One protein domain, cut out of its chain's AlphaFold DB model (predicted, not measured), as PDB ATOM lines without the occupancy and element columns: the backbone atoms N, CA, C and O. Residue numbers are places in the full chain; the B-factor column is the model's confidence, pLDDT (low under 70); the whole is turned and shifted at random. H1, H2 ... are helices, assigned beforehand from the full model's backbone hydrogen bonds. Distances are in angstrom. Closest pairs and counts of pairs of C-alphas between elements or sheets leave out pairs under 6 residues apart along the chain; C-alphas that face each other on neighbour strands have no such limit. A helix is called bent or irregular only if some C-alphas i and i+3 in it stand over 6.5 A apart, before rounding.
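This is residues 10 to 228 of the 228 residues of an uncharacterized protein of Mycobacterium bouchedurhonense (UniProt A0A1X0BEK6). The longest helix, H5, lies in a core of four helices, with H2 and H6 running opposite to it on two sides and H1 bridging H2 and H6. H3 packs on H2 at one side of this core, while at the other side short H7 and the latter part of long H8 pack on H6; residues 200 to 205, where H8 begins, stick out. The printed part has 219 residues with eight named helices, H1 to H8 in chain order, and no named strand: all helix. It is compact, with a radius of gyration of the C-alphas of 18.3 A, and spans 59 by 40 by 29 A.

H5, residues 96 to 120, runs 36.0 A from C-alpha 96 at (-29.637, -2.315, -24.888) to C-alpha 120 at (-26.629, -11.218, 9.890). H6 is residues 129 to 151, 31.5 A, and H2 residues 29 to 46, 25.4 A. H1, residues 10 to 21, begins at C-alpha 10 at (-30.025, -17.795, -11.597). H3 is residues 68 to 83, 21.1 A, H4 residues 88 to 91 and H7 residues 181 to 188. H8, residues 203 to 226, runs 33.2 A to C-alpha 226 at (-10.974, -17.222, -12.581). H3 is irregular, with C-alphas 70 and 73 7.3 A apart; H2 only just, with C-alphas 37 and 40 6.8 A apart.

H5 and H6 form a helical hairpin at a shallow tilt of 23 degrees; their closest C-alphas, of Tyr 112 and Cys 138, are 5.0 A apart. H2 touches H5 at Ala 35 and Gln 107, 4.6 A between C-alphas, opposite ways at a steep tilt of 38 degrees. H1 and H2 form another hairpin, closest at C-alphas 14 and 36, 4.7 A. H1 also touches H6, closest at C-alphas 13 and 138, 5.1 A. H2 touches H3 with residues 29 to 37 alone, closest at C-alphas 30 and 73, 4.7 A. H4 touches H5, with C-alphas 89 and 96 4.1 A apart. H6 touches H7, closest at C-alphas 148 and 187, 4.3 A. H8 touches H6 with residues 214 to 225 alone, closest at C-alphas 221 and 147, 4.5 A; H8 has a kink of 34 degrees near residue 215. H3 and H8 are apart. Every O i to N i+4 pair is within hydrogen-bond range in H1, H5 and H7, against 12 of 14 in H2, 10 of 12 in H3, 18 of 19 in H6 and 17 of 20 in H8; H4 is too short for one.

The C-alphas farthest apart, of Pro 66 and Arg 204, are 59.2 A apart. The printed part has no cut. The long links are residues 47 to 67, 152 to 180 and 189 to 202. Mean pLDDT of the printed part is 76.0; 71 residues are under 70, among them 155 to 179 and 197 to 220.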
ATOM      1  N   ILE A  10     -28.966 -18.802 -11.405       80.88
ATOM      2  CA  ILE A  10     -30.025 -17.795 -11.597       80.88
ATOM      3  C   ILE A  10     -31.387 -18.343 -11.154       80.88
ATOM      4  O   ILE A  10     -32.162 -17.617 -10.538       80.88
ATOM      5  N   ALA A  11     -31.677 -19.620 -11.431       80.69
ATOM      6  CA  ALA A  11     -32.934 -20.246 -11.037       80.69
ATOM      7  C   ALA A  11     -33.021 -20.389  -9.512       80.69
ATOM      8  O   ALA A  11     -34.037 -20.023  -8.927       80.69
ATOM      9  N   ILE A  12     -31.936 -20.820  -8.860       78.44
ATOM     10  CA  ILE A  12     -31.862 -20.918  -7.393       78.44
ATOM     11  C   ILE A  12     -31.976 -19.528  -6.743       78.44
ATOM     12  O   ILE A  12     -32.688 -19.360  -5.753       78.44
ATOM     13  N   ALA A  13     -31.302 -18.510  -7.292       73.56
ATOM     14  CA  ALA A  13     -31.377 -17.137  -6.789       73.56
ATOM     15  C   ALA A  13     -32.793 -16.559  -6.934       73.56
ATOM     16  O   ALA A  13     -33.292 -15.913  -6.011       73.56
ATOM     17  N   ALA A  14     -33.458 -16.833  -8.062       76.12
ATOM     18  CA  ALA A  14     -34.852 -16.468  -8.277       76.12
ATOM     19  C   ALA A  14     -35.779 -17.201  -7.292       76.12
ATOM     20  O   ALA A  14     -36.603 -16.559  -6.652       76.12
ATOM     21  N   GLU A  15     -35.620 -18.511  -7.098       79.00
ATOM     22  CA  GLU A  15     -36.423 -19.286  -6.143       79.00
ATOM     23  C   GLU A  15     -36.277 -18.759  -4.707       79.00
ATOM     24  O   GLU A  15     -37.273 -18.543  -4.012       79.00
ATOM     25  N   PHE A  16     -35.046 -18.466  -4.278       74.06
ATOM     26  CA  PHE A  16     -34.795 -17.836  -2.985       74.06
ATOM     27  C   PHE A  16     -35.474 -16.470  -2.870       74.06
ATOM     28  O   PHE A  16     -36.099 -16.178  -1.849       74.06
ATOM     29  N   ALA A  17     -35.381 -15.638  -3.910       71.69
ATOM     30  CA  ALA A  17     -36.042 -14.342  -3.928       71.69
ATOM     31  C   ALA A  17     -37.572 -14.493  -3.817       71.69
ATOM     32  O   ALA A  17     -38.190 -13.819  -2.994       71.69
ATOM     33  N   GLY A  18     -38.176 -15.440  -4.538       73.75
ATOM     34  CA  GLY A  18     -39.601 -15.758  -4.420       73.75
ATOM     35  C   GLY A  18     -39.997 -16.214  -3.016       73.75
ATOM     36  O   GLY A  18     -40.978 -15.721  -2.460       73.75
ATOM     37  N   TYR A  19     -39.195 -17.082  -2.392       74.69
ATOM     38  CA  TYR A  19     -39.402 -17.502  -1.006       74.69
ATOM     39  C   TYR A  19     -39.359 -16.301  -0.050       74.69
ATOM     40  O   TYR A  19     -40.295 -16.084   0.717       74.69
ATOM     41  N   MET A  20     -38.318 -15.471  -0.115       74.75
ATOM     42  CA  MET A  20     -38.165 -14.324   0.786       74.75
ATOM     43  C   MET A  20     -39.218 -13.233   0.557       74.75
ATOM     44  O   MET A  20     -39.639 -12.575   1.509       74.75
ATOM     45  N   ALA A  21     -39.707 -13.077  -0.674       65.38
ATOM     46  CA  ALA A  21     -40.772 -12.137  -0.997       65.38
ATOM     47  C   ALA A  21     -42.076 -12.423  -0.230       65.38
ATOM     48  O   ALA A  21     -42.824 -11.486   0.034       65.38
ATOM     49  N   VAL A  22     -42.322 -13.669   0.200       69.88
ATOM     50  CA  VAL A  22     -43.571 -14.096   0.867       69.88
ATOM     51  C   VAL A  22     -43.426 -14.450   2.358       69.88
ATOM     52  O   VAL A  22     -44.358 -14.979   2.963       69.88
ATOM     53  N   HIS A  23     -42.277 -14.167   2.978       66.62
ATOM     54  CA  HIS A  23     -41.989 -14.465   4.393       66.62
ATOM     55  C   HIS A  23     -42.069 -13.206   5.295       66.62
ATOM     56  O   HIS A  23     -42.236 -12.108   4.769       66.62
ATOM     57  N   PRO A  24     -42.065 -13.339   6.646       54.56
ATOM     58  CA  PRO A  24     -42.430 -12.268   7.586       54.56
ATOM     59  C   PRO A  24     -41.733 -10.919   7.329       54.56
ATOM     60  O   PRO A  24     -40.589 -10.896   6.876       54.56
ATOM     61  N   PRO A  25     -42.395  -9.789   7.640       51.66
ATOM     62  CA  PRO A  25     -42.023  -8.476   7.131       51.66
ATOM     63  C   PRO A  25     -40.629  -8.037   7.589       51.66
ATOM     64  O   PRO A  25     -40.344  -7.933   8.781       51.66
ATOM     65  N   HIS A  26     -39.784  -7.707   6.618       62.00
ATOM     66  CA  HIS A  26     -38.497  -7.053   6.816       62.00
ATOM     67  C   HIS A  26     -38.275  -6.013   5.711       62.00
ATOM     68  O   HIS A  26     -38.873  -6.082   4.634       62.00
ATOM     69  N   ALA A  27     -37.397  -5.041   5.959       64.50
ATOM     70  CA  ALA A  27     -37.025  -4.053   4.951       64.50
ATOM     71  C   ALA A  27     -36.499  -4.746   3.674       64.50
ATOM     72  O   ALA A  27     -35.745  -5.718   3.752       64.50
ATOM     73  N   GLY A  28     -36.916  -4.258   2.500       73.62
ATOM     74  CA  GLY A  28     -36.421  -4.731   1.201       73.62
ATOM     75  C   GLY A  28     -37.190  -5.883   0.537       73.62
ATOM     76  O   GLY A  28     -36.764  -6.308  -0.533       73.62
ATOM     77  N   ARG A  29     -38.317  -6.363   1.094       78.38
ATOM     78  CA  ARG A  29     -39.149  -7.419   0.460       78.38
ATOM     79  C   ARG A  29     -39.609  -7.054  -0.947       78.38
ATOM     80  O   ARG A  29     -39.505  -7.882  -1.842       78.38
ATOM     81  N   TYR A  30     -40.013  -5.807  -1.155       85.12
ATOM     82  CA  TYR A  30     -40.341  -5.282  -2.476       85.12
ATOM     83  C   TYR A  30     -39.207  -5.441  -3.500       85.12
ATOM     84  O   TYR A  30     -39.426  -5.941  -4.597       85.12
ATOM     85  N   LEU A  31     -37.974  -5.063  -3.138       86.31
ATOM     86  CA  LEU A  31     -36.820  -5.177  -4.039       86.31
ATOM     87  C   LEU A  31     -36.517  -6.638  -4.378       86.31
ATOM     88  O   LEU A  31     -36.108  -6.949  -5.490       86.31
ATOM     89  N   ILE A  32     -36.758  -7.540  -3.429       85.50
ATOM     90  CA  ILE A  32     -36.588  -8.979  -3.620       85.50
ATOM     91  C   ILE A  32     -37.678  -9.571  -4.500       85.50
ATOM     92  O   ILE A  32     -37.379 -10.357  -5.391       85.50
ATOM     93  N   ALA A  33     -38.923  -9.155  -4.300       88.38
ATOM     94  CA  ALA A  33     -40.030  -9.506  -5.169       88.38
ATOM     95  C   ALA A  33     -39.789  -9.034  -6.611       88.38
ATOM     96  O   ALA A  33     -39.964  -9.802  -7.554       88.38
ATOM     97  N   ARG A  34     -39.316  -7.795  -6.784       92.25
ATOM     98  CA  ARG A  34     -38.935  -7.247  -8.091       92.25
ATOM     99  C   ARG A  34     -37.799  -8.049  -8.722       92.25
ATOM    100  O   ARG A  34     -37.917  -8.441  -9.879       92.25
ATOM    101  N   ALA A  35     -36.757  -8.376  -7.958       90.88
ATOM    102  CA  ALA A  35     -35.648  -9.187  -8.447       90.88
ATOM    103  C   ALA A  35     -36.073 -10.613  -8.826       90.88
ATOM    104  O   ALA A  35     -35.629 -11.121  -9.852       90.88
ATOM    105  N   TRP A  36     -36.961 -11.239  -8.046       90.06
ATOM    106  CA  TRP A  36     -37.525 -12.555  -8.348       90.06
ATOM    107  C   TRP A  36     -38.234 -12.576  -9.705       90.06
ATOM    108  O   TRP A  36     -38.005 -13.481 -10.506       90.06
ATOM    109  N   LEU A  37     -39.066 -11.566  -9.966       91.38
ATOM    110  CA  LEU A  37     -39.821 -11.461 -11.211       91.38
ATOM    111  C   LEU A  37     -38.926 -11.083 -12.398       91.38
ATOM    112  O   LEU A  37     -39.126 -11.584 -13.501       91.38
ATOM    113  N   LEU A  38     -37.944 -10.204 -12.185       94.94
ATOM    114  CA  LEU A  38     -37.218  -9.558 -13.277       94.94
ATOM    115  C   LEU A  38     -35.896 -10.250 -13.653       94.94
ATOM    116  O   LEU A  38     -35.517 -10.207 -14.820       94.94
ATOM    117  N   LEU A  39     -35.195 -10.926 -12.731       93.88
ATOM    118  CA  LEU A  39     -33.939 -11.626 -13.059       93.88
ATOM    119  C   LEU A  39     -34.102 -12.677 -14.172       93.88
ATOM    120  O   LEU A  39     -33.302 -12.645 -15.111       93.88
ATOM    121  N   PRO A  40     -35.109 -13.574 -14.135       92.94
ATOM    122  CA  PRO A  40     -35.313 -14.544 -15.212       92.94
ATOM    123  C   PRO A  40     -35.602 -13.869 -16.557       92.94
ATOM    124  O   PRO A  40     -35.071 -14.288 -17.581       92.94
ATOM    125  N   VAL A  41     -36.388 -12.789 -16.543       95.88
ATOM    126  CA  VAL A  41     -36.750 -11.999 -17.731       95.88
ATOM    127  C   VAL A  41     -35.512 -11.358 -18.358       95.88
ATOM    128  O   VAL A  41     -35.293 -11.473 -19.562       95.88
ATOM    129  N   LEU A  42     -34.661 -10.731 -17.545       96.50
ATOM    130  CA  LEU A  42     -33.431 -10.091 -18.012       96.50
ATOM    131  C   LEU A  42     -32.464 -11.104 -18.628       96.50
ATOM    132  O   LEU A  42     -31.835 -10.820 -19.646       96.50
ATOM    133  N   TRP A  43     -32.342 -12.295 -18.044       94.75
ATOM    134  CA  TRP A  43     -31.501 -13.347 -18.612       94.75
ATOM    135  C   TRP A  43     -32.106 -13.981 -19.864       94.75
ATOM    136  O   TRP A  43     -31.368 -14.244 -20.811       94.75
ATOM    137  N   ALA A  44     -33.431 -14.135 -19.938       94.50
ATOM    138  CA  ALA A  44     -34.102 -14.527 -21.176       94.50
ATOM    139  C   ALA A  44     -33.833 -13.509 -22.298       94.50
ATOM    140  O   ALA A  44     -33.468 -13.901 -23.403       94.50
ATOM    141  N   ALA A  45     -33.899 -12.205 -21.999       95.12
ATOM    142  CA  ALA A  45     -33.565 -11.141 -22.948       95.12
ATOM    143  C   ALA A  45     -32.110 -11.228 -23.423       95.12
ATOM    144  O   ALA A  45     -31.850 -11.233 -24.625       95.12
ATOM    145  N   ARG A  46     -31.157 -11.391 -22.494       94.50
ATOM    146  CA  ARG A  46     -29.727 -11.517 -22.814       94.50
ATOM    147  C   ARG A  46     -29.401 -12.708 -23.705       94.50
ATOM    148  O   ARG A  46     -28.449 -12.630 -24.482       94.50
ATOM    149  N   LEU A  47     -30.155 -13.794 -23.573       92.75
ATOM    150  CA  LEU A  47     -29.997 -15.010 -24.369       92.75
ATOM    151  C   LEU A  47     -30.817 -14.985 -25.669       92.75
ATOM    152  O   LEU A  47     -30.707 -15.909 -26.465       92.75
ATOM    153  N   GLY A  48     -31.616 -13.938 -25.912       91.31
ATOM    154  CA  GLY A  48     -32.466 -13.830 -27.102       91.31
ATOM    155  C   GLY A  48     -33.714 -14.719 -27.061       91.31
ATOM    156  O   GLY A  48     -34.254 -15.052 -28.110       91.31
ATOM    157  N   HIS A  49     -34.160 -15.106 -25.865       94.69
ATOM    158  CA  HIS A  49     -35.319 -15.970 -25.614       94.69
ATOM    159  C   HIS A  49     -36.457 -15.240 -24.876       94.69
ATOM    160  O   HIS A  49     -37.297 -15.881 -24.252       94.69
ATOM    161  N   LEU A  50     -36.454 -13.904 -24.860       94.62
ATOM    162  CA  LEU A  50     -37.529 -13.138 -24.235       94.62
ATOM    163  C   LEU A  50     -38.789 -13.231 -25.095       94.62
ATOM    164  O   LEU A  50     -38.749 -12.827 -26.254       94.62
ATOM    165  N   ASP A  51     -39.898 -13.709 -24.532       93.81
ATOM    166  CA  ASP A  51     -41.167 -13.659 -25.259       93.81
ATOM    167  C   ASP A  51     -41.821 -12.270 -25.148       93.81
ATOM    168  O   ASP A  51     -41.823 -11.644 -24.082       93.81
ATOM    169  N   ASP A  52     -42.444 -11.828 -26.241       91.50
ATOM    170  CA  ASP A  52     -43.043 -10.493 -26.396       91.50
ATOM    171  C   ASP A  52     -44.147 -10.179 -25.367       91.50
ATOM    172  O   ASP A  52     -44.440  -9.019 -25.072       91.50
ATOM    173  N   ASP A  53     -44.765 -11.209 -24.790       93.69
ATOM    174  CA  ASP A  53     -45.869 -11.111 -23.835       93.69
ATOM    175  C   ASP A  53     -45.432 -11.276 -22.368       93.69
ATOM    176  O   ASP A  53     -46.283 -11.421 -21.489       93.69
ATOM    177  N   TRP A  54     -44.125 -11.260 -22.061       94.50
ATOM    178  CA  TRP A  54     -43.615 -11.528 -20.705       94.50
ATOM    179  C   TRP A  54     -44.283 -10.669 -19.619       94.50
ATOM    180  O   TRP A  54     -44.575 -11.168 -18.532       94.50
ATOM    181  N   ARG A  55     -44.612  -9.403 -19.927       94.38
ATOM    182  CA  ARG A  55     -45.344  -8.508 -19.014       94.38
ATOM    183  C   ARG A  55     -46.734  -9.037 -18.655       94.38
ATOM    184  O   ARG A  55     -47.174  -8.873 -17.523       94.38
ATOM    185  N   GLN A  56     -47.432  -9.662 -19.604       90.94
ATOM    186  CA  GLN A  56     -48.784 -10.206 -19.407       90.94
ATOM    187  C   GLN A  56     -48.767 -11.492 -18.577       90.94
ATOM    188  O   GLN A  56     -49.763 -11.835 -17.945       90.94
ATOM    189  N   ARG A  57     -47.621 -12.181 -18.551       89.25
ATOM    190  CA  ARG A  57     -47.395 -13.398 -17.763       89.25
ATOM    191  C   ARG A  57     -46.971 -13.115 -16.320       89.25
ATOM    192  O   ARG A  57     -46.822 -14.055 -15.540       89.25
ATOM    193  N   LEU A  58     -46.805 -11.844 -15.935       87.75
ATOM    194  CA  LEU A  58     -46.542 -11.472 -14.548       87.75
ATOM    195  C   LEU A  58     -47.744 -11.837 -13.655       87.75
ATOM    196  O   LEU A  58     -48.894 -11.577 -14.027       87.75
ATOM    197  N   PRO A  59     -47.509 -12.391 -12.454       80.62
ATOM    198  CA  PRO A  59     -48.579 -12.761 -11.537       80.62
ATOM    199  C   PRO A  59     -49.210 -11.492 -10.946       80.62
ATOM    200  O   PRO A  59     -48.739 -10.943  -9.956       80.62
ATOM    201  N   THR A  60     -50.264 -10.987 -11.587       70.69
ATOM    202  CA  THR A  60     -50.999  -9.780 -11.157       70.69
ATOM    203  C   THR A  60     -52.263 -10.102 -10.357       70.69
ATOM    204  O   THR A  60     -52.796  -9.235  -9.659       70.69
ATOM    205  N   GLN A  61     -52.719 -11.355 -10.417       64.94
ATOM    206  CA  GLN A  61     -53.853 -11.878  -9.660       64.94
ATOM    207  C   GLN A  61     -53.349 -12.914  -8.656       64.94
ATOM    208  O   GLN A  61     -52.863 -13.978  -9.035       64.94
ATOM    209  N   PHE A  62     -53.479 -12.597  -7.373       64.94
ATOM    210  CA  PHE A  62     -53.299 -13.547  -6.281       64.94
ATOM    211  C   PHE A  62     -54.689 -13.831  -5.708       64.94
ATOM    212  O   PHE A  62     -55.485 -12.905  -5.572       64.94
ATOM    213  N   GLY A  63     -55.024 -15.103  -5.478       56.47
ATOM    214  CA  GLY A  63     -56.347 -15.472  -4.964       56.47
ATOM    215  C   GLY A  63     -56.583 -14.973  -3.533       56.47
ATOM    216  O   GLY A  63     -55.620 -14.724  -2.811       56.47
ATOM    217  N   ASP A  64     -57.852 -14.924  -3.110       54.56
ATOM    218  CA  ASP A  64     -58.337 -14.403  -1.809       54.56
ATOM    219  C   ASP A  64     -57.939 -15.256  -0.574       54.56
ATOM    220  O   ASP A  64     -58.662 -15.353   0.420       54.56
ATOM    221  N   GLY A  65     -56.808 -15.960  -0.631       55.94
ATOM    222  CA  GLY A  65     -56.331 -16.814   0.452       55.94
ATOM    223  C   GLY A  65     -55.641 -16.028   1.575       55.94
ATOM    224  O   GLY A  65     -55.142 -14.932   1.359       55.94
ATOM    225  N   PRO A  66     -55.460 -16.621   2.769       50.00
ATOM    226  CA  PRO A  66     -54.758 -15.999   3.907       50.00
ATOM    227  C   PRO A  66     -53.266 -15.688   3.650       50.00
ATOM    228  O   PRO A  66     -52.570 -15.166   4.517       50.00
ATOM    229  N   TRP A  67     -52.766 -16.026   2.461       51.44
ATOM    230  CA  TRP A  67     -51.445 -15.666   1.960       51.44
ATOM    231  C   TRP A  67     -51.406 -14.260   1.332       51.44
ATOM    232  O   TRP A  67     -50.308 -13.792   1.050       51.44
ATOM    233  N   ASP A  68     -52.548 -13.577   1.160       58.41
ATOM    234  CA  ASP A  68     -52.696 -12.314   0.411       58.41
ATOM    235  C   ASP A  68     -51.825 -11.164   0.965       58.41
ATOM    236  O   ASP A  68     -51.097 -10.510   0.221       58.41
ATOM    237  N   GLU A  69     -51.727 -11.005   2.293       55.88
ATOM    238  CA  GLU A  69     -50.826 -10.004   2.905       55.88
ATOM    239  C   GLU A  69     -49.334 -10.299   2.661       55.88
ATOM    240  O   GLU A  69     -48.491  -9.398   2.645       55.88
ATOM    241  N   ARG A  70     -48.977 -11.573   2.457       59.84
ATOM    242  CA  ARG A  70     -47.595 -11.996   2.197       59.84
ATOM    243  C   ARG A  70     -47.198 -11.811   0.734       59.84
ATOM    244  O   ARG A  70     -46.008 -11.726   0.465       59.84
ATOM    245  N   VAL A  71     -48.148 -11.692  -0.190       73.88
ATOM    246  CA  VAL A  71     -47.881 -11.443  -1.619       73.88
ATOM    247  C   VAL A  71     -48.042  -9.978  -2.023       73.88
ATOM    248  O   VAL A  71     -47.800  -9.661  -3.184       73.88
ATOM    249  N   VAL A  72     -48.352  -9.064  -1.094       79.88
ATOM    250  CA  VAL A  72     -48.473  -7.619  -1.388       79.88
ATOM    251  C   VAL A  72     -47.228  -7.067  -2.090       79.88
ATOM    252  O   VAL A  72     -47.365  -6.372  -3.091       79.88
ATOM    253  N   ASP A  73     -46.024  -7.416  -1.625       84.56
ATOM    254  CA  ASP A  73     -44.762  -6.978  -2.243       84.56
ATOM    255  C   ASP A  73     -44.597  -7.517  -3.675       84.56
ATOM    256  O   ASP A  73     -44.178  -6.788  -4.574       84.56
ATOM    257  N   VAL A  74     -44.977  -8.779  -3.906       85.94
ATOM    258  CA  VAL A  74     -44.955  -9.414  -5.235       85.94
ATOM    259  C   VAL A  74     -45.962  -8.765  -6.162       85.94
ATOM    260  O   VAL A  74     -45.625  -8.433  -7.294       85.94
ATOM    261  N   ARG A  75     -47.183  -8.540  -5.684       84.12
ATOM    262  CA  ARG A  75     -48.237  -7.882  -6.449       84.12
ATOM    263  C   ARG A  75     -47.852  -6.452  -6.801       84.12
ATOM    264  O   ARG A  75     -48.040  -6.050  -7.943       84.12
ATOM    265  N   ALA A  76     -47.286  -5.705  -5.855       86.88
ATOM    266  CA  ALA A  76     -46.795  -4.354  -6.095       86.88
ATOM    267  C   ALA A  76     -45.687  -4.344  -7.159       86.88
ATOM    268  O   ALA A  76     -45.767  -3.560  -8.102       86.88
ATOM    269  N   ALA A  77     -44.712  -5.254  -7.060       91.06
ATOM    270  CA  ALA A  77     -43.654  -5.391  -8.059       91.06
ATOM    271  C   ALA A  77     -44.205  -5.815  -9.433       91.06
ATOM    272  O   ALA A  77     -43.833  -5.239 -10.448       91.06
ATOM    273  N   ALA A  78     -45.134  -6.771  -9.494       90.88
ATOM    274  CA  ALA A  78     -45.753  -7.205 -10.745       90.88
ATOM    275  C   ALA A  78     -46.531  -6.069 -11.429       90.88
ATOM    276  O   ALA A  78     -46.415  -5.892 -12.640       90.88
ATOM    277  N   ILE A  79     -47.285  -5.273 -10.661       88.94
ATOM    278  CA  ILE A  79     -48.005  -4.097 -11.170       88.94
ATOM    279  C   ILE A  79     -47.022  -3.031 -11.673       88.94
ATOM    280  O   ILE A  79     -47.231  -2.498 -12.760       88.94
ATOM    281  N   GLU A  80     -45.953  -2.739 -10.920       93.62
ATOM    282  CA  GLU A  80     -44.894  -1.816 -11.356       93.62
ATOM    283  C   GLU A  80     -44.302  -2.272 -12.694       93.62
ATOM    284  O   GLU A  80     -44.318  -1.516 -13.663       93.62
ATOM    285  N   LEU A  81     -43.828  -3.519 -12.768       94.25
ATOM    286  CA  LEU A  81     -43.164  -4.071 -13.949       94.25
ATOM    287  C   LEU A  81     -44.089  -4.122 -15.172       94.25
ATOM    288  O   LEU A  81     -43.654  -3.810 -16.282       94.25
ATOM    289  N   ALA A  82     -45.366  -4.460 -14.980       92.69
ATOM    290  CA  ALA A  82     -46.363  -4.449 -16.048       92.69
ATOM    291  C   ALA A  82     -46.627  -3.032 -16.590       92.69
ATOM    292  O   ALA A  82     -46.940  -2.878 -17.770       92.69
ATOM    293  N   ALA A  83     -46.490  -2.007 -15.744       91.31
ATOM    294  CA  ALA A  83     -46.699  -0.607 -16.100       91.31
ATOM    295  C   ALA A  83     -45.436   0.102 -16.626       91.31
ATOM    296  O   ALA A  83     -45.536   1.231 -17.112       91.31
ATOM    297  N   LEU A  84     -44.253  -0.522 -16.539       91.75
ATOM    298  CA  LEU A  84     -43.017   0.076 -17.042       91.75
ATOM    299  C   LEU A  84     -43.095   0.297 -18.560       91.75
ATOM    300  O   LEU A  84     -43.463  -0.631 -19.289       91.75
ATOM    301  N   PRO A  85     -42.658   1.470 -19.062       93.31
ATOM    302  CA  PRO A  85     -42.440   1.663 -20.490       93.31
ATOM    303  C   PRO A  85     -41.501   0.588 -21.061       93.31
ATOM    304  O   PRO A  85     -40.664   0.073 -20.308       93.31
ATOM    305  N   PRO A  86     -41.581   0.281 -22.371       93.19
ATOM    306  CA  PRO A  86     -40.609  -0.582 -23.034       93.19
ATOM    307  C   PRO A  86     -39.177  -0.143 -22.722       93.19
ATOM    308  O   PRO A  86     -38.817   1.017 -22.934       93.19
ATOM    309  N   GLN A  87     -38.378  -1.052 -22.171       94.56
ATOM    310  CA  GLN A  87     -36.992  -0.779 -21.817       94.56
ATOM    311  C   GLN A  87     -36.064  -1.003 -23.021       94.56
ATOM    312  O   GLN A  87     -36.370  -1.821 -23.891       94.56
ATOM    313  N   PRO A  88     -34.887  -0.348 -23.075       92.38
ATOM    314  CA  PRO A  88     -33.947  -0.536 -24.185       92.38
ATOM    315  C   PRO A  88     -33.499  -1.992 -24.373       92.38
ATOM    316  O   PRO A  88     -33.338  -2.450 -25.497       92.38
ATOM    317  N   TRP A  89     -33.356  -2.755 -23.283       94.50
ATOM    318  CA  TRP A  89     -33.000  -4.178 -23.346       94.50
ATOM    319  C   TRP A  89     -34.114  -5.076 -23.917       94.50
ATOM    320  O   TRP A  89     -33.845  -6.225 -24.251       94.50
ATOM    321  N   GLU A  90     -35.343  -4.565 -24.052       94.44
ATOM    322  CA  GLU A  90     -36.459  -5.259 -24.712       94.44
ATOM    323  C   GLU A  90     -36.507  -4.945 -26.207       94.44
ATOM    324  O   GLU A  90     -36.676  -5.835 -27.030       94.44
ATOM    325  N   ALA A  91     -36.370  -3.663 -26.557       85.25
ATOM    326  CA  ALA A  91     -36.526  -3.189 -27.931       85.25
ATOM    327  C   ALA A  91     -35.253  -3.351 -28.780       85.25
ATOM    328  O   ALA A  91     -35.322  -3.331 -30.010       85.25
ATOM    329  N   GLY A  92     -34.092  -3.495 -28.138       83.31
ATOM    330  CA  GLY A  92     -32.791  -3.486 -28.792       83.31
ATOM    331  C   GLY A  92     -32.241  -2.081 -29.027       83.31
ATOM    332  O   GLY A  92     -32.663  -1.106 -28.408       83.31
ATOM    333  N   GLY A  93     -31.264  -1.992 -29.926       82.75
ATOM    334  CA  GLY A  93     -30.505  -0.768 -30.175       82.75
ATOM    335  C   GLY A  93     -29.242  -0.627 -29.312       82.75
ATOM    336  O   GLY A  93     -29.000  -1.435 -28.411       82.75
ATOM    337  N   PRO A  94     -28.416   0.395 -29.600       77.75
ATOM    338  CA  PRO A  94     -27.036   0.478 -29.116       77.75
ATOM    339  C   PRO A  94     -26.903   0.579 -27.588       77.75
ATOM    340  O   PRO A  94     -25.866   0.218 -27.034       77.75
ATOM    341  N   GLU A  95     -27.944   1.023 -26.881       86.62
ATOM    342  CA  GLU A  95     -27.968   1.131 -25.421       86.62
ATOM    343  C   GLU A  95     -28.457  -0.147 -24.714       86.62
ATOM    344  O   GLU A  95     -28.355  -0.237 -23.487       86.62
ATOM    345  N   ALA A  96     -28.970  -1.140 -25.450       91.69
ATOM    346  CA  ALA A  96     -29.637  -2.315 -24.888       91.69
ATOM    347  C   ALA A  96     -28.741  -3.117 -23.935       91.69
ATOM    348  O   ALA A  96     -29.173  -3.474 -22.840       91.69
ATOM    349  N   LEU A  97     -27.475  -3.337 -24.306       90.75
ATOM    350  CA  LEU A  97     -26.527  -4.090 -23.481       90.75
ATOM    351  C   LEU A  97     -26.235  -3.390 -22.145       90.75
ATOM    352  O   LEU A  97     -26.221  -4.038 -21.098       90.75
ATOM    353  N   ASN A  98     -26.039  -2.070 -22.169       89.81
ATOM    354  CA  ASN A  98     -25.787  -1.288 -20.958       89.81
ATOM    355  C   ASN A  98     -27.040  -1.239 -20.077       89.81
ATOM    356  O   ASN A  98     -26.953  -1.449 -18.868       89.81
ATOM    357  N   ALA A  99     -28.212  -1.011 -20.678       92.31
ATOM    358  CA  ALA A  99     -29.485  -1.000 -19.965       92.31
ATOM    359  C   ALA A  99     -29.780  -2.356 -19.305       92.31
ATOM    360  O   ALA A  99     -30.181  -2.397 -18.140       92.31
ATOM    361  N   TRP A 100     -29.536  -3.459 -20.022       95.12
ATOM    362  CA  TRP A 100     -29.640  -4.812 -19.483       95.12
ATOM    363  C   TRP A 100     -28.711  -4.996 -18.286       95.12
ATOM    364  O   TRP A 100     -29.167  -5.396 -17.219       95.12
ATOM    365  N   TYR A 101     -27.426  -4.667 -18.446       93.00
ATOM    366  CA  TYR A 101     -26.426  -4.869 -17.403       93.00
ATOM    367  C   TYR A 101     -26.768  -4.101 -16.127       93.00
ATOM    368  O   TYR A 101     -26.753  -4.676 -15.040       93.00
ATOM    369  N   HIS A 102     -27.140  -2.824 -16.251       90.38
ATOM    370  CA  HIS A 102     -27.540  -2.016 -15.101       90.38
ATOM    371  C   HIS A 102     -28.739  -2.620 -14.371       90.38
ATOM    372  O   HIS A 102     -28.704  -2.758 -13.148       90.38
ATOM    373  N   CYS A 103     -29.766  -3.034 -15.113       93.69
ATOM    374  CA  CYS A 103     -30.964  -3.612 -14.521       93.69
ATOM    375  C   CYS A 103     -30.675  -4.975 -13.865       93.69
ATOM    376  O   CYS A 103     -31.068  -5.206 -12.721       93.69
ATOM    377  N   ALA A 104     -29.932  -5.854 -14.545       94.00
ATOM    378  CA  ALA A 104     -29.583  -7.189 -14.058       94.00
ATOM    379  C   ALA A 104     -28.701  -7.132 -12.812       94.00
ATOM    380  O   ALA A 104     -28.969  -7.847 -11.845       94.00
ATOM    381  N   MET A 105     -27.712  -6.237 -12.787       90.56
ATOM    382  CA  MET A 105     -26.868  -6.042 -11.611       90.56
ATOM    383  C   MET A 105     -27.633  -5.452 -10.431       90.56
ATOM    384  O   MET A 105     -27.428  -5.899  -9.305       90.56
ATOM    385  N   GLU A 106     -28.542  -4.499 -10.660       90.00
ATOM    386  CA  GLU A 106     -29.412  -3.971  -9.601       90.00
ATOM    387  C   GLU A 106     -30.221  -5.097  -8.942       90.00
ATOM    388  O   GLU A 106     -30.226  -5.219  -7.713       90.00
ATOM    389  N   GLN A 107     -30.837  -5.971  -9.746       91.94
ATOM    390  CA  GLN A 107     -31.623  -7.085  -9.216       91.94
ATOM    391  C   GLN A 107     -30.747  -8.144  -8.532       91.94
ATOM    392  O   GLN A 107     -31.059  -8.570  -7.421       91.94
ATOM    393  N   ALA A 108     -29.630  -8.546  -9.145       89.25
ATOM    394  CA  ALA A 108     -28.703  -9.521  -8.565       89.25
ATOM    395  C   ALA A 108     -28.180  -9.045  -7.199       89.25
ATOM    396  O   ALA A 108     -28.128  -9.805  -6.226       89.25
ATOM    397  N   HIS A 109     -27.874  -7.750  -7.092       85.31
ATOM    398  CA  HIS A 109     -27.440  -7.129  -5.849       85.31
ATOM    399  C   HIS A 109     -28.526  -7.080  -4.794       85.31
ATOM    400  O   HIS A 109     -28.215  -7.313  -3.626       85.31
ATOM    401  N   ALA A 110     -29.770  -6.787  -5.175       85.00
ATOM    402  CA  ALA A 110     -30.883  -6.818  -4.240       85.00
ATOM    403  C   ALA A 110     -30.951  -8.191  -3.554       85.00
ATOM    404  O   ALA A 110     -30.914  -8.255  -2.322       85.00
ATOM    405  N   VAL A 111     -30.918  -9.280  -4.335       84.06
ATOM    406  CA  VAL A 111     -30.942 -10.658  -3.817       84.06
ATOM    407  C   VAL A 111     -29.739 -10.947  -2.913       84.06
ATOM    408  O   VAL A 111     -29.910 -11.395  -1.775       84.06
ATOM    409  N   TYR A 112     -28.523 -10.632  -3.365       83.75
ATOM    410  CA  TYR A 112     -27.301 -10.883  -2.594       83.75
ATOM    411  C   TYR A 112     -27.238 -10.085  -1.280       83.75
ATOM    412  O   TYR A 112     -26.923 -10.631  -0.215       83.75
ATOM    413  N   ALA A 113     -27.560  -8.790  -1.321       81.94
ATOM    414  CA  ALA A 113     -27.565  -7.929  -0.143       81.94
ATOM    415  C   ALA A 113     -28.597  -8.407   0.882       81.94
ATOM    416  O   ALA A 113     -28.313  -8.440   2.085       81.94
ATOM    417  N   HIS A 114     -29.766  -8.823   0.400       81.56
ATOM    418  CA  HIS A 114     -30.832  -9.324   1.242       81.56
ATOM    419  C   HIS A 114     -30.478 -10.648   1.921       81.56
ATOM    420  O   HIS A 114     -30.620 -10.750   3.140       81.56
ATOM    421  N   TRP A 115     -29.894 -11.605   1.188       81.00
ATOM    422  CA  TRP A 115     -29.329 -12.816   1.793       81.00
ATOM    423  C   TRP A 115     -28.364 -12.466   2.933       81.00
ATOM    424  O   TRP A 115     -28.447 -13.012   4.036       81.00
ATOM    425  N   GLY A 116     -27.485 -11.485   2.702       77.31
ATOM    426  CA  GLY A 116     -26.548 -11.016   3.713       77.31
ATOM    427  C   GLY A 116     -27.240 -10.456   4.961       77.31
ATOM    428  O   GLY A 116     -26.769 -10.678   6.079       77.31
ATOM    429  N   LEU A 117     -28.337  -9.716   4.807       78.69
ATOM    430  CA  LEU A 117     -29.123  -9.214   5.939       78.69
ATOM    431  C   LEU A 117     -29.764 -10.363   6.726       78.69
ATOM    432  O   LEU A 117     -29.624 -10.404   7.950       78.69
ATOM    433  N   CYS A 118     -30.371 -11.335   6.041       78.12
ATOM    434  CA  CYS A 118     -30.949 -12.521   6.674       78.12
ATOM    435  C   CYS A 118     -29.903 -13.320   7.458       78.12
ATOM    436  O   CYS A 118     -30.168 -13.744   8.586       78.12
ATOM    437  N   ALA A 119     -28.698 -13.486   6.900       77.25
ATOM    438  CA  ALA A 119     -27.586 -14.145   7.580       77.25
ATOM    439  C   ALA A 119     -27.173 -13.388   8.850       77.25
ATOM    440  O   ALA A 119     -27.020 -13.990   9.914       77.25
ATOM    441  N   ALA A 120     -27.025 -12.061   8.761       77.88
ATOM    442  CA  ALA A 120     -26.629 -11.218   9.890       77.88
ATOM    443  C   ALA A 120     -27.661 -11.240  11.031       77.88
ATOM    444  O   ALA A 120     -27.290 -11.230  12.203       77.88
ATOM    445  N   GLN A 121     -28.946 -11.332  10.689       79.88
ATOM    446  CA  GLN A 121     -30.052 -11.431  11.642       79.88
ATOM    447  C   GLN A 121     -30.314 -12.865  12.130       79.88
ATOM    448  O   GLN A 121     -31.238 -13.081  12.907       79.88
ATOM    449  N   ARG A 122     -29.503 -13.848  11.704       79.06
ATOM    450  CA  ARG A 122     -29.665 -15.279  12.028       79.06
ATOM    451  C   ARG A 122     -31.024 -15.855  11.610       79.06
ATOM    452  O   ARG A 122     -31.464 -16.855  12.168       79.06
ATOM    453  N   LEU A 123     -31.667 -15.245  10.613       74.00
ATOM    454  CA  LEU A 123     -32.903 -15.748  10.006       74.00
ATOM    455  C   LEU A 123     -32.640 -16.953   9.100       74.00
ATOM    456  O   LEU A 123     -33.535 -17.751   8.842       74.00
ATOM    457  N   ILE A 124     -31.397 -17.098   8.641       70.38
ATOM    458  CA  ILE A 124     -30.911 -18.263   7.910       70.38
ATOM    459  C   ILE A 124     -29.732 -18.878   8.659       70.38
ATOM    460  O   ILE A 124     -28.897 -18.170   9.225       70.38
ATOM    461  N   ASN A 125     -29.665 -20.209   8.670       72.38
ATOM    462  CA  ASN A 125     -28.528 -20.936   9.217       72.38
ATOM    463  C   ASN A 125     -27.483 -21.142   8.106       72.38
ATOM    464  O   ASN A 125     -27.689 -22.008   7.253       72.38
ATOM    465  N   PRO A 126     -26.348 -20.416   8.114       63.31
ATOM    466  CA  PRO A 126     -25.350 -20.500   7.048       63.31
ATOM    467  C   PRO A 126     -24.623 -21.851   7.003       63.31
ATOM    468  O   PRO A 126     -23.910 -22.121   6.047       63.31
ATOM    469  N   LYS A 127     -24.786 -22.707   8.021       68.38
ATOM    470  CA  LYS A 127     -24.227 -24.066   8.046       68.38
ATOM    471  C   LYS A 127     -25.151 -25.105   7.408       68.38
ATOM    472  O   LYS A 127     -24.761 -26.261   7.282       68.38
ATOM    473  N   HIS A 128     -26.380 -24.729   7.052       72.69
ATOM    474  CA  HIS A 128     -27.309 -25.637   6.393       72.69
ATOM    475  C   HIS A 128     -26.947 -25.755   4.899       72.69
ATOM    476  O   HIS A 128     -26.884 -24.719   4.234       72.69
ATOM    477  N   PRO A 129     -26.768 -26.968   4.335       72.06
ATOM    478  CA  PRO A 129     -26.324 -27.157   2.946       72.06
ATOM    479  C   PRO A 129     -27.157 -26.390   1.909       72.06
ATOM    480  O   PRO A 129     -26.609 -25.739   1.027       72.06
ATOM    481  N   TRP A 130     -28.482 -26.374   2.075       74.19
ATOM    482  CA  TRP A 130     -29.390 -25.602   1.216       74.19
ATOM    483  C   TRP A 130     -29.119 -24.087   1.238       74.19
ATOM    484  O   TRP A 130     -29.168 -23.423   0.209       74.19
ATOM    485  N   MET A 131     -28.781 -23.526   2.401       73.25
ATOM    486  CA  MET A 131     -28.529 -22.087   2.543       73.25
ATOM    487  C   MET A 131     -27.172 -21.681   1.958       73.25
ATOM    488  O   MET A 131     -27.016 -20.545   1.511       73.25
ATOM    489  N   ILE A 132     -26.211 -22.611   1.940       70.50
ATOM    490  CA  ILE A 132     -24.925 -22.455   1.251       70.50
ATOM    491  C   ILE A 132     -25.156 -22.411  -0.263       70.50
ATOM    492  O   ILE A 132     -24.668 -21.493  -0.914       70.50
ATOM    493  N   ALA A 133     -25.974 -23.321  -0.802       73.81
ATOM    494  CA  ALA A 133     -26.330 -23.325  -2.221       73.81
ATOM    495  C   ALA A 133     -27.043 -22.028  -2.648       73.81
ATOM    496  O   ALA A 133     -26.711 -21.443  -3.676       73.81
ATOM    497  N   ILE A 134     -27.965 -21.521  -1.822       74.12
ATOM    498  CA  ILE A 134     -28.619 -20.224  -2.054       74.12
ATOM    499  C   ILE A 134     -27.599 -19.085  -2.074       74.12
ATOM    500  O   ILE A 134     -27.646 -18.225  -2.951       74.12
ATOM    501  N   TRP A 135     -26.678 -19.053  -1.109       76.25
ATOM    502  CA  TRP A 135     -25.638 -18.029  -1.076       76.25
ATOM    503  C   TRP A 135     -24.792 -18.041  -2.351       76.25
ATOM    504  O   TRP A 135     -24.596 -16.991  -2.969       76.25
ATOM    505  N   HIS A 136     -24.334 -19.235  -2.749       75.12
ATOM    506  CA  HIS A 136     -23.581 -19.449  -3.982       75.12
ATOM    507  C   HIS A 136     -24.346 -18.917  -5.180       75.12
ATOM    508  O   HIS A 136     -23.791 -18.141  -5.947       75.12
ATOM    509  N   ALA A 137     -25.628 -19.253  -5.288       80.44
ATOM    510  CA  ALA A 137     -26.489 -18.808  -6.370       80.44
ATOM    511  C   ALA A 137     -26.628 -17.278  -6.441       80.44
ATOM    512  O   ALA A 137     -26.493 -16.684  -7.514       80.44
ATOM    513  N   CYS A 138     -26.836 -16.620  -5.296       81.06
ATOM    514  CA  CYS A 138     -26.958 -15.163  -5.225       81.06
ATOM    515  C   CYS A 138     -25.662 -14.467  -5.653       81.06
ATOM    516  O   CYS A 138     -25.692 -13.508  -6.420       81.06
ATOM    517  N   HIS A 139     -24.517 -14.957  -5.172       81.88
ATOM    518  CA  HIS A 139     -23.212 -14.404  -5.528       81.88
ATOM    519  C   HIS A 139     -22.846 -14.685  -6.993       81.88
ATOM    520  O   HIS A 139     -22.427 -13.776  -7.710       81.88
ATOM    521  N   ALA A 140     -23.047 -15.922  -7.456       81.88
ATOM    522  CA  ALA A 140     -22.790 -16.332  -8.831       81.88
ATOM    523  C   ALA A 140     -23.620 -15.509  -9.821       81.88
ATOM    524  O   ALA A 140     -23.090 -15.089 -10.839       81.88
ATOM    525  N   THR A 141     -24.872 -15.170  -9.499       85.06
ATOM    526  CA  THR A 141     -25.695 -14.301 -10.358       85.06
ATOM    527  C   THR A 141     -25.018 -12.948 -10.623       85.06
ATOM    528  O   THR A 141     -25.012 -12.490 -11.766       85.06
ATOM    529  N   CYS A 142     -24.380 -12.330  -9.621       86.31
ATOM    530  CA  CYS A 142     -23.620 -11.086  -9.805       86.31
ATOM    531  C   CYS A 142     -22.396 -11.295 -10.712       86.31
ATOM    532  O   CYS A 142     -22.183 -10.537 -11.657       86.31
ATOM    533  N   VAL A 143     -21.606 -12.340 -10.436       84.25
ATOM    534  CA  VAL A 143     -20.375 -12.652 -11.183       84.25
ATOM    535  C   VAL A 143     -20.680 -12.981 -12.644       84.25
ATOM    536  O   VAL A 143     -20.037 -12.435 -13.535       84.25
ATOM    537  N   LEU A 144     -21.683 -13.825 -12.898       87.94
ATOM    538  CA  LEU A 144     -22.102 -14.226 -14.241       87.94
ATOM    539  C   LEU A 144     -22.642 -13.042 -15.043       87.94
ATOM    540  O   LEU A 144     -22.353 -12.929 -16.232       87.94
ATOM    541  N   THR A 145     -23.386 -12.137 -14.403       90.75
ATOM    542  CA  THR A 145     -23.917 -10.938 -15.067       90.75
ATOM    543  C   THR A 145     -22.779 -10.009 -15.503       90.75
ATOM    544  O   THR A 145     -22.738  -9.583 -16.657       90.75
ATOM    545  N   GLU A 146     -21.809  -9.750 -14.619       87.12
ATOM    546  CA  GLU A 146     -20.617  -8.951 -14.935       87.12
ATOM    547  C   GLU A 146     -19.746  -9.615 -16.008       87.12
ATOM    548  O   GLU A 146     -19.360  -8.969 -16.984       87.12
ATOM    549  N   ALA A 147     -19.485 -10.917 -15.884       84.38
ATOM    550  CA  ALA A 147     -18.705 -11.658 -16.865       84.38
ATOM    551  C   ALA A 147     -19.387 -11.676 -18.241       84.38
ATOM    552  O   ALA A 147     -18.710 -11.488 -19.246       84.38
ATOM    553  N   SER A 148     -20.714 -11.833 -18.305       89.50
ATOM    554  CA  SER A 148     -21.472 -11.815 -19.565       89.50
ATOM    555  C   SER A 148     -21.494 -10.434 -20.224       89.50
ATOM    556  O   SER A 148     -21.432 -10.332 -21.453       89.50
ATOM    557  N   TYR A 149     -21.537  -9.363 -19.425       88.88
ATOM    558  CA  TYR A 149     -21.416  -7.988 -19.912       88.88
ATOM    559  C   TYR A 149     -20.035  -7.721 -20.520       88.88
ATOM    560  O   TYR A 149     -19.932  -7.229 -21.645       88.88
ATOM    561  N   LEU A 150     -18.970  -8.126 -19.820       84.31
ATOM    562  CA  LEU A 150     -17.604  -8.046 -20.335       84.31
ATOM    563  C   LEU A 150     -17.446  -8.913 -21.593       84.31
ATOM    564  O   LEU A 150     -16.991  -8.428 -22.624       84.31
ATOM    565  N   ALA A 151     -17.892 -10.170 -21.577       82.62
ATOM    566  CA  ALA A 151     -17.795 -11.075 -22.724       82.62
ATOM    567  C   ALA A 151     -18.503 -10.528 -23.978       82.62
ATOM    568  O   ALA A 151     -18.022 -10.735 -25.090       82.62
ATOM    569  N   ALA A 152     -19.583  -9.757 -23.808       83.69
ATOM    570  CA  ALA A 152     -20.299  -9.093 -24.897       83.69
ATOM    571  C   ALA A 152     -19.537  -7.916 -25.547       83.69
ATOM    572  O   ALA A 152     -20.051  -7.299 -26.478       83.69
ATOM    573  N   GLY A 153     -18.318  -7.603 -25.095       74.50
ATOM    574  CA  GLY A 153     -17.484  -6.548 -25.677       74.50
ATOM    575  C   GLY A 153     -17.652  -5.190 -25.010       74.50
ATOM    576  O   GLY A 153     -17.115  -4.202 -25.514       74.50
ATOM    577  N   ALA A 154     -18.386  -5.122 -23.898       77.44
ATOM    578  CA  ALA A 154     -18.565  -3.876 -23.184       77.44
ATOM    579  C   ALA A 154     -17.298  -3.474 -22.418       77.44
ATOM    580  O   ALA A 154     -16.545  -4.308 -21.909       77.44
ATOM    581  N   GLY A 155     -17.057  -2.165 -22.348       66.88
ATOM    582  CA  GLY A 155     -15.951  -1.612 -21.577       66.88
ATOM    583  C   GLY A 155     -16.191  -1.721 -20.067       66.88
ATOM    584  O   GLY A 155     -17.335  -1.874 -19.626       66.88
ATOM    585  N   PRO A 156     -15.130  -1.596 -19.249       63.53
ATOM    586  CA  PRO A 156     -15.287  -1.495 -17.804       63.53
ATOM    587  C   PRO A 156     -16.196  -0.306 -17.475       63.53
ATOM    588  O   PRO A 156     -15.890   0.835 -17.811       63.53
ATOM    589  N   THR A 157     -17.331  -0.564 -16.827       59.31
ATOM    590  CA  THR A 157     -18.239   0.501 -16.391       59.31
ATOM    591  C   THR A 157     -17.649   1.266 -15.216       59.31
ATOM    592  O   THR A 157     -17.077   0.664 -14.306       59.31
ATOM    593  N   GLU A 158     -17.892   2.579 -15.166       49.62
ATOM    594  CA  GLU A 158     -17.549   3.455 -14.031       49.62
ATOM    595  C   GLU A 158     -18.252   3.079 -12.716       49.62
ATOM    596  O   GLU A 158     -17.991   3.691 -11.679       49.62
ATOM    597  N   TRP A 159     -19.106   2.048 -12.733       49.47
ATOM    598  CA  TRP A 159     -19.778   1.436 -11.587       49.47
ATOM    599  C   TRP A 159     -18.758   0.697 -10.690       49.47
ATOM    600  O   TRP A 159     -18.790  -0.504 -10.459       49.47
ATOM    601  N   THR A 160     -17.833   1.490 -10.155       45.28
ATOM    602  CA  THR A 160     -16.757   1.204  -9.201       45.28
ATOM    603  C   THR A 160     -17.274   0.861  -7.807       45.28
ATOM    604  O   THR A 160     -16.525   0.316  -7.002       45.28
ATOM    605  N   TRP A 161     -18.558   1.082  -7.518       44.50
ATOM    606  CA  TRP A 161     -19.196   0.625  -6.279       44.50
ATOM    607  C   TRP A 161     -19.278  -0.911  -6.187       44.50
ATOM    608  O   TRP A 161     -19.332  -1.437  -5.081       44.50
ATOM    609  N   LEU A 162     -19.156  -1.640  -7.308       41.09
ATOM    610  CA  LEU A 162     -18.903  -3.090  -7.319       41.09
ATOM    611  C   LEU A 162     -17.519  -3.465  -6.768       41.09
ATOM    612  O   LEU A 162     -17.401  -4.457  -6.058       41.09
ATOM    613  N   ARG A 163     -16.486  -2.635  -6.990       43.34
ATOM    614  CA  ARG A 163     -15.176  -2.791  -6.317       43.34
ATOM    615  C   ARG A 163     -15.249  -2.482  -4.817       43.34
ATOM    616  O   ARG A 163     -14.331  -2.824  -4.080       43.34
ATOM    617  N   GLY A 164     -16.316  -1.801  -4.391       39.50
ATOM    618  CA  GLY A 164     -16.627  -1.463  -3.004       39.50
ATOM    619  C   GLY A 164     -17.662  -2.381  -2.356       39.50
ATOM    620  O   GLY A 164     -17.955  -2.194  -1.173       39.50
ATOM    621  N   MET A 165     -18.198  -3.383  -3.071       43.97
ATOM    622  CA  MET A 165     -18.857  -4.489  -2.387       43.97
ATOM    623  C   MET A 165     -17.827  -5.062  -1.429       43.97
ATOM    624  O   MET A 165     -16.731  -5.384  -1.887       43.97
ATOM    625  N   PRO A 166     -18.111  -5.136  -0.117       41.56
ATOM    626  CA  PRO A 166     -17.140  -5.649   0.824       41.56
ATOM    627  C   PRO A 166     -16.746  -7.032   0.327       41.56
ATOM    628  O   PRO A 166     -17.580  -7.943   0.326       41.56
ATOM    629  N   ASN A 167     -15.501  -7.129  -0.158       43.59
ATOM    630  CA  ASN A 167     -14.793  -8.368  -0.430       43.59
ATOM    631  C   ASN A 167     -15.265  -9.352   0.622       43.59
ATOM    632  O   ASN A 167     -15.061  -9.046   1.794       43.59
ATOM    633  N   ARG A 168     -15.975 -10.413   0.213       49.19
ATOM    634  CA  ARG A 168     -16.377 -11.550   1.051       49.19
ATOM    635  C   ARG A 168     -16.628 -11.158   2.516       49.19
ATOM    636  O   ARG A 168     -15.683 -11.065   3.299       49.19
ATOM    637  N   ARG A 169     -17.892 -10.990   2.939       54.38
ATOM    638  CA  ARG A 169     -18.186 -10.848   4.384       54.38
ATOM    639  C   ARG A 169     -17.386 -11.914   5.142       54.38
ATOM    640  O   ARG A 169     -17.398 -13.062   4.720       54.38
ATOM    641  N   VAL A 170     -16.699 -11.543   6.224       48.38
ATOM    642  CA  VAL A 170     -15.699 -12.388   6.923       48.38
ATOM    643  C   VAL A 170     -16.220 -13.795   7.283       48.38
ATOM    644  O   VAL A 170     -15.439 -14.726   7.427       48.38
ATOM    645  N   ASN A 171     -17.545 -13.970   7.354       55.12
ATOM    646  CA  ASN A 171     -18.221 -15.232   7.665       55.12
ATOM    647  C   ASN A 171     -18.994 -15.852   6.479       55.12
ATOM    648  O   ASN A 171     -19.829 -16.730   6.697       55.12
ATOM    649  N   ALA A 172     -18.803 -15.369   5.252       56.94
ATOM    650  CA  ALA A 172     -19.413 -15.957   4.065       56.94
ATOM    651  C   ALA A 172     -18.704 -17.281   3.708       56.94
ATOM    652  O   ALA A 172     -17.475 -17.356   3.861       56.94
ATOM    653  N   PRO A 173     -19.445 -18.308   3.240       59.50
ATOM    654  CA  PRO A 173     -18.844 -19.526   2.698       59.50
ATOM    655  C   PRO A 173     -17.845 -19.202   1.573       59.50
ATOM    656  O   PRO A 173     -17.806 -18.082   1.064       59.50
ATOM    657  N   GLU A 174     -16.997 -20.156   1.195       61.56
ATOM    658  CA  GLU A 174     -16.151 -19.989   0.006       61.56
ATOM    659  C   GLU A 174     -16.971 -20.244  -1.257       61.56
ATOM    660  O   GLU A 174     -17.797 -21.166  -1.246       61.56
ATOM    661  N   PRO A 175     -16.809 -19.426  -2.316       58.78
ATOM    662  CA  PRO A 175     -17.422 -19.722  -3.606       58.78
ATOM    663  C   PRO A 175     -16.932 -21.093  -4.113       58.78
ATOM    664  O   PRO A 175     -15.865 -21.555  -3.695       58.78
ATOM    665  N   PRO A 176     -17.727 -21.803  -4.932       61.62
ATOM    666  CA  PRO A 176     -17.294 -23.072  -5.506       61.62
ATOM    667  C   PRO A 176     -16.080 -22.855  -6.419       61.62
ATOM    668  O   PRO A 176     -15.946 -21.813  -7.042       61.62
ATOM    669  N   ALA A 177     -15.209 -23.859  -6.504       55.97
ATOM    670  CA  ALA A 177     -13.894 -23.727  -7.134       55.97
ATOM    671  C   ALA A 177     -13.894 -23.708  -8.679       55.97
ATOM    672  O   ALA A 177     -12.819 -23.588  -9.267       55.97
ATOM    673  N   ALA A 178     -15.038 -23.909  -9.346       64.25
ATOM    674  CA  ALA A 178     -15.120 -23.922 -10.810       64.25
ATOM    675  C   ALA A 178     -16.553 -23.738 -11.317       64.25
ATOM    676  O   ALA A 178     -17.511 -24.108 -10.632       64.25
ATOM    677  N   LEU A 179     -16.683 -23.170 -12.526       65.12
ATOM    678  CA  LEU A 179     -17.989 -22.919 -13.147       65.12
ATOM    679  C   LEU A 179     -18.430 -24.220 -13.776       65.12
ATOM    680  O   LEU A 179     -17.605 -24.993 -14.271       65.12
ATOM    681  N   THR A 180     -19.732 -24.451 -13.806       79.75
ATOM    682  CA  THR A 180     -20.257 -25.495 -14.672       79.75
ATOM    683  C   THR A 180     -20.058 -25.084 -16.137       79.75
ATOM    684  O   THR A 180     -20.141 -23.895 -16.473       79.75
ATOM    685  N   PRO A 181     -19.856 -26.044 -17.055       80.62
ATOM    686  CA  PRO A 181     -19.795 -25.751 -18.489       80.62
ATOM    687  C   PRO A 181     -21.038 -25.011 -19.013       80.62
ATOM    688  O   PRO A 181     -20.947 -24.234 -19.962       80.62
ATOM    689  N   ALA A 182     -22.202 -25.230 -18.391       82.69
ATOM    690  CA  ALA A 182     -23.443 -24.542 -18.733       82.69
ATOM    691  C   ALA A 182     -23.389 -23.041 -18.394       82.69
ATOM    692  O   ALA A 182     -23.774 -22.210 -19.218       82.69
ATOM    693  N   GLU A 183     -22.870 -22.685 -17.217       82.44
ATOM    694  CA  GLU A 183     -22.689 -21.285 -16.813       82.44
ATOM    695  C   GLU A 183     -21.665 -20.572 -17.704       82.44
ATOM    696  O   GLU A 183     -21.880 -19.428 -18.112       82.44
ATOM    697  N   GLU A 184     -20.576 -21.260 -18.060       83.06
ATOM    698  CA  GLU A 184     -19.566 -20.737 -18.981       83.06
ATOM    699  C   GLU A 184     -20.172 -20.456 -20.368       83.06
ATOM    700  O   GLU A 184     -20.029 -19.355 -20.908       83.06
ATOM    701  N   ALA A 185     -20.930 -21.409 -20.919       86.06
ATOM    702  CA  ALA A 185     -21.617 -21.240 -22.199       86.06
ATOM    703  C   ALA A 185     -22.592 -20.051 -22.184       86.06
ATOM    704  O   ALA A 185     -22.660 -19.283 -23.150       86.06
ATOM    705  N   MET A 186     -23.313 -19.848 -21.079       87.06
ATOM    706  CA  MET A 186     -24.206 -18.700 -20.916       87.06
ATOM    707  C   MET A 186     -23.456 -17.367 -20.909       87.06
ATOM    708  O   MET A 186     -23.891 -16.422 -21.571       87.06
ATOM    709  N   VAL A 187     -22.324 -17.278 -20.208       86.94
ATOM    710  CA  VAL A 187     -21.506 -16.055 -20.166       86.94
ATOM    711  C   VAL A 187     -21.038 -15.657 -21.564       86.94
ATOM    712  O   VAL A 187     -21.168 -14.492 -21.945       86.94
ATOM    713  N   PHE A 188     -20.543 -16.622 -22.338       86.56
ATOM    714  CA  PHE A 188     -19.962 -16.375 -23.660       86.56
ATOM    715  C   PHE A 188     -20.977 -16.356 -24.808       86.56
ATOM    716  O   PHE A 188     -20.596 -16.119 -25.957       86.56
ATOM    717  N   THR A 189     -22.266 -16.552 -24.525       88.19
ATOM    718  CA  THR A 189     -23.321 -16.398 -25.532       88.19
ATOM    719  C   THR A 189     -23.316 -14.952 -26.054       88.19
ATOM    720  O   THR A 189     -23.396 -14.021 -25.246       88.19
ATOM    721  N   PRO A 190     -23.221 -14.702 -27.375       84.94
ATOM    722  CA  PRO A 190     -23.212 -13.340 -27.913       84.94
ATOM    723  C   PRO A 190     -24.526 -12.606 -27.593       84.94
ATOM    724  O   PRO A 190     -25.553 -13.259 -27.398       84.94
ATOM    725  N   PRO A 191     -24.529 -11.263 -27.501       87.75
ATOM    726  CA  PRO A 191     -25.772 -10.518 -27.325       87.75
ATOM    727  C   PRO A 191     -26.707 -10.724 -28.529       87.75
ATOM    728  O   PRO A 191     -26.224 -10.991 -29.637       87.75
ATOM    729  N   PRO A 192     -28.032 -10.570 -28.348       90.25
ATOM    730  CA  PRO A 192     -28.979 -10.646 -29.450       90.25
ATOM    731  C   PRO A 192     -28.597  -9.691 -30.585       90.25
ATOM    732  O   PRO A 192     -28.208  -8.547 -30.351       90.25
ATOM    733  N   SER A 193     -28.735 -10.133 -31.835       85.88
ATOM    734  CA  SER A 193     -28.315  -9.347 -33.007       85.88
ATOM    735  C   SER A 193     -29.023  -7.991 -33.126       85.88
ATOM    736  O   SER A 193     -28.442  -7.035 -33.630       85.88
ATOM    737  N   HIS A 194     -30.250  -7.875 -32.616       85.00
ATOM    738  CA  HIS A 194     -31.010  -6.621 -32.590       85.00
ATOM    739  C   HIS A 194     -30.522  -5.623 -31.515       85.00
ATOM    740  O   HIS A 194     -30.930  -4.465 -31.522       85.00
ATOM    741  N   TRP A 195     -29.628  -6.024 -30.601       87.62
ATOM    742  CA  TRP A 195     -28.970  -5.106 -29.654       87.62
ATOM    743  C   TRP A 195     -27.766  -4.391 -30.276       87.62
ATOM    744  O   TRP A 195     -27.370  -3.327 -29.818       87.62
ATOM    745  N   SER A 196     -27.162  -4.960 -31.319       70.62
ATOM    746  CA  SER A 196     -25.987  -4.383 -31.985       70.62
ATOM    747  C   SER A 196     -26.324  -3.615 -33.262       70.62
ATOM    748  O   SER A 196     -25.443  -2.997 -33.864       70.62
ATOM    749  N   SER A 197     -27.589  -3.624 -33.687       59.41
ATOM    750  CA  SER A 197     -28.037  -2.903 -34.870       59.41
ATOM    751  C   SER A 197     -28.145  -1.404 -34.588       59.41
ATOM    752  O   SER A 197     -29.218  -0.907 -34.252       59.41
ATOM    753  N   ASP A 198     -27.049  -0.666 -34.776       58.19
ATOM    754  CA  ASP A 198     -27.170   0.708 -35.261       58.19
ATOM    755  C   ASP A 198     -27.476   0.619 -36.767       58.19
ATOM    756  O   ASP A 198     -26.596   0.227 -37.542       58.19
ATOM    757  N   PRO A 199     -28.700   0.952 -37.218       55.69
ATOM    758  CA  PRO A 199     -29.073   0.868 -38.629       55.69
ATOM    759  C   PRO A 199     -28.232   1.782 -39.540       55.69
ATOM    760  O   PRO A 199     -28.378   1.727 -40.759       55.69
ATOM    761  N   ARG A 200     -27.366   2.632 -38.970       56.59
ATOM    762  CA  ARG A 200     -26.486   3.564 -39.686       56.59
ATOM    763  C   ARG A 200     -25.079   3.016 -39.949       56.59
ATOM    764  O   ARG A 200     -24.342   3.646 -40.706       56.59
ATOM    765  N   LEU A 201     -24.686   1.888 -39.350       55.91
ATOM    766  CA  LEU A 201     -23.343   1.310 -39.493       55.91
ATOM    767  C   LEU A 201     -23.326   0.124 -40.469       55.91
ATOM    768  O   LEU A 201     -24.201  -0.738 -40.443       55.91
ATOM    769  N   ASP A 202     -22.299   0.067 -41.327       62.62
ATOM    770  CA  ASP A 202     -22.085  -1.049 -42.259       62.62
ATOM    771  C   ASP A 202     -21.892  -2.364 -41.470       62.62
ATOM    772  O   ASP A 202     -20.992  -2.420 -40.623       62.62
ATOM    773  N   PRO A 203     -22.648  -3.441 -41.771       60.56
ATOM    774  CA  PRO A 203     -22.547  -4.740 -41.099       60.56
ATOM    775  C   PRO A 203     -21.122  -5.304 -40.990       60.56
ATOM    776  O   PRO A 203     -20.799  -6.033 -40.048       60.56
ATOM    777  N   ARG A 204     -20.239  -4.979 -41.944       65.56
ATOM    778  CA  ARG A 204     -18.828  -5.396 -41.936       65.56
ATOM    779  C   ARG A 204     -18.022  -4.666 -40.865       65.56
ATOM    780  O   ARG A 204     -17.159  -5.281 -40.241       65.56
ATOM    781  N   ILE A 205     -18.320  -3.388 -40.633       59.59
ATOM    782  CA  ILE A 205     -17.721  -2.577 -39.567       59.59
ATOM    783  C   ILE A 205     -18.224  -3.080 -38.213       59.59
ATOM    784  O   ILE A 205     -17.412  -3.329 -37.327       59.59
ATOM    785  N   THR A 206     -19.526  -3.345 -38.080       59.66
ATOM    786  CA  THR A 206     -20.121  -3.918 -36.859       59.66
ATOM    787  C   THR A 206     -19.500  -5.275 -36.520       59.66
ATOM    788  O   THR A 206     -19.143  -5.522 -35.371       59.66
ATOM    789  N   THR A 207     -19.273  -6.128 -37.524       62.69
ATOM    790  CA  THR A 207     -18.628  -7.443 -37.349       62.69
ATOM    791  C   THR A 207     -17.149  -7.324 -36.961       62.69
ATOM    792  O   THR A 207     -16.674  -8.069 -36.106       62.69
ATOM    793  N   ALA A 208     -16.402  -6.396 -37.568       61.38
ATOM    794  CA  ALA A 208     -14.987  -6.187 -37.260       61.38
ATOM    795  C   ALA A 208     -14.777  -5.605 -35.850       61.38
ATOM    796  O   ALA A 208     -13.921  -6.094 -35.112       61.38
ATOM    797  N   VAL A 209     -15.595  -4.621 -35.459       60.78
ATOM    798  CA  VAL A 209     -15.600  -4.031 -34.111       60.78
ATOM    799  C   VAL A 209     -16.012  -5.073 -33.074       60.78
ATOM    800  O   VAL A 209     -15.313  -5.232 -32.077       60.78
ATOM    801  N   ALA A 210     -17.069  -5.852 -33.334       59.66
ATOM    802  CA  ALA A 210     -17.478  -6.945 -32.454       59.66
ATOM    803  C   ALA A 210     -16.345  -7.963 -32.259       59.66
ATOM    804  O   ALA A 210     -16.035  -8.320 -31.127       59.66
ATOM    805  N   LYS A 211     -15.656  -8.361 -33.336       62.97
ATOM    806  CA  LYS A 211     -14.541  -9.318 -33.276       62.97
ATOM    807  C   LYS A 211     -13.335  -8.783 -32.495       62.97
ATOM    808  O   LYS A 211     -12.697  -9.544 -31.772       62.97
ATOM    809  N   GLN A 212     -13.018  -7.495 -32.629       62.00
ATOM    810  CA  GLN A 212     -11.911  -6.860 -31.909       62.00
ATOM    811  C   GLN A 212     -12.241  -6.651 -30.424       62.00
ATOM    812  O   GLN A 212     -11.426  -6.993 -29.568       62.00
ATOM    813  N   SER A 213     -13.449  -6.171 -30.107       57.72
ATOM    814  CA  SER A 213     -13.925  -6.048 -28.724       57.72
ATOM    815  C   SER A 213     -13.972  -7.409 -28.034       57.72
ATOM    816  O   SER A 213     -13.460  -7.537 -26.927       57.72
ATOM    817  N   GLN A 214     -14.456  -8.448 -28.722       59.06
ATOM    818  CA  GLN A 214     -14.546  -9.811 -28.195       59.06
ATOM    819  C   GLN A 214     -13.173 -10.396 -27.821       59.06
ATOM    820  O   GLN A 214     -13.074 -11.123 -26.838       59.06
ATOM    821  N   GLN A 215     -12.089 -10.054 -28.528       64.44
ATOM    822  CA  GLN A 215     -10.742 -10.548 -28.197       64.44
ATOM    823  C   GLN A 215     -10.171  -9.945 -26.904       64.44
ATOM    824  O   GLN A 215      -9.540 -10.660 -26.127       64.44
ATOM    825  N   SER A 216     -10.399  -8.655 -26.636       59.62
ATOM    826  CA  SER A 216      -9.939  -8.001 -25.398       59.62
ATOM    827  C   SER A 216     -10.873  -8.249 -24.212       59.62
ATOM    828  O   SER A 216     -10.428  -8.295 -23.066       59.62
ATOM    829  N   SER A 217     -12.162  -8.441 -24.476       65.50
ATOM    830  CA  SER A 217     -13.190  -8.528 -23.447       65.50
ATOM    831  C   SER A 217     -13.430  -9.959 -22.949       65.50
ATOM    832  O   SER A 217     -13.756 -10.157 -21.780       65.50
ATOM    833  N   THR A 218     -13.134 -10.967 -23.778       68.44
ATOM    834  CA  THR A 218     -13.100 -12.381 -23.372       68.44
ATOM    835  C   THR A 218     -12.040 -12.625 -22.298       68.44
ATOM    836  O   THR A 218     -12.316 -13.295 -21.311       68.44
ATOM    837  N   ALA A 219     -10.852 -12.021 -22.417       68.38
ATOM    838  CA  ALA A 219      -9.816 -12.116 -21.386       68.38
ATOM    839  C   ALA A 219     -10.237 -11.466 -20.055       68.38
ATOM    840  O   ALA A 219      -9.930 -12.001 -18.994       68.38
ATOM    841  N   ALA A 220     -10.964 -10.342 -20.095       67.94
ATOM    842  CA  ALA A 220     -11.496  -9.697 -18.894       67.94
ATOM    843  C   ALA A 220     -12.613 -10.528 -18.237       67.94
ATOM    844  O   ALA A 220     -12.630 -10.669 -17.014       67.94
ATOM    845  N   ALA A 221     -13.501 -11.120 -19.043       71.31
ATOM    846  CA  ALA A 221     -14.509 -12.061 -18.568       71.31
ATOM    847  C   ALA A 221     -13.852 -13.297 -17.936       71.31
ATOM    848  O   ALA A 221     -14.160 -13.625 -16.797       71.31
ATOM    849  N   PHE A 222     -12.873 -13.916 -18.605       72.69
ATOM    850  CA  PHE A 222     -12.107 -15.027 -18.037       72.69
ATOM    851  C   PHE A 222     -11.410 -14.640 -16.738       72.69
ATOM    852  O   PHE A 222     -11.554 -15.358 -15.758       72.69
ATOM    853  N   ALA A 223     -10.723 -13.495 -16.686       70.12
ATOM    854  CA  ALA A 223     -10.092 -13.022 -15.457       70.12
ATOM    855  C   ALA A 223     -11.113 -12.916 -14.315       70.12
ATOM    856  O   ALA A 223     -10.846 -13.360 -13.197       70.12
ATOM    857  N   ARG A 224     -12.315 -12.402 -14.607       71.25
ATOM    858  CA  ARG A 224     -13.393 -12.305 -13.624       71.25
ATOM    859  C   ARG A 224     -13.863 -13.674 -13.137       71.25
ATOM    860  O   ARG A 224     -14.024 -13.845 -11.932       71.25
ATOM    861  N   LEU A 225     -14.036 -14.620 -14.054       70.69
ATOM    862  CA  LEU A 225     -14.452 -15.988 -13.750       70.69
ATOM    863  C   LEU A 225     -13.373 -16.788 -13.010       70.69
ATOM    864  O   LEU A 225     -13.706 -17.595 -12.161       70.69
ATOM    865  N   THR A 226     -12.087 -16.544 -13.275       65.38
ATOM    866  CA  THR A 226     -10.974 -17.222 -12.581       65.38
ATOM    867  C   THR A 226     -10.723 -16.707 -11.165       65.38
ATOM    868  O   THR A 226     -10.035 -17.358 -10.386       65.38
ATOM    869  N   CYS A 227     -11.223 -15.511 -10.838       61.50
ATOM    870  CA  CYS A 227     -11.199 -14.977  -9.475       61.50
ATOM    871  C   CYS A 227     -12.404 -15.429  -8.632       61.50
ATOM    872  O   CYS A 227     -12.482 -15.049  -7.460       61.50
ATOM    873  N   TRP A 228     -13.352 -16.141  -9.240       58.00
ATOM    874  CA  TRP A 228     -14.474 -16.790  -8.574       58.00
ATOM    875  C   TRP A 228     -14.080 -18.220  -8.207       58.00
ATOM    876  O   TRP A 228     -14.396 -18.587  -7.054       58.00
TER     877      TRP A 228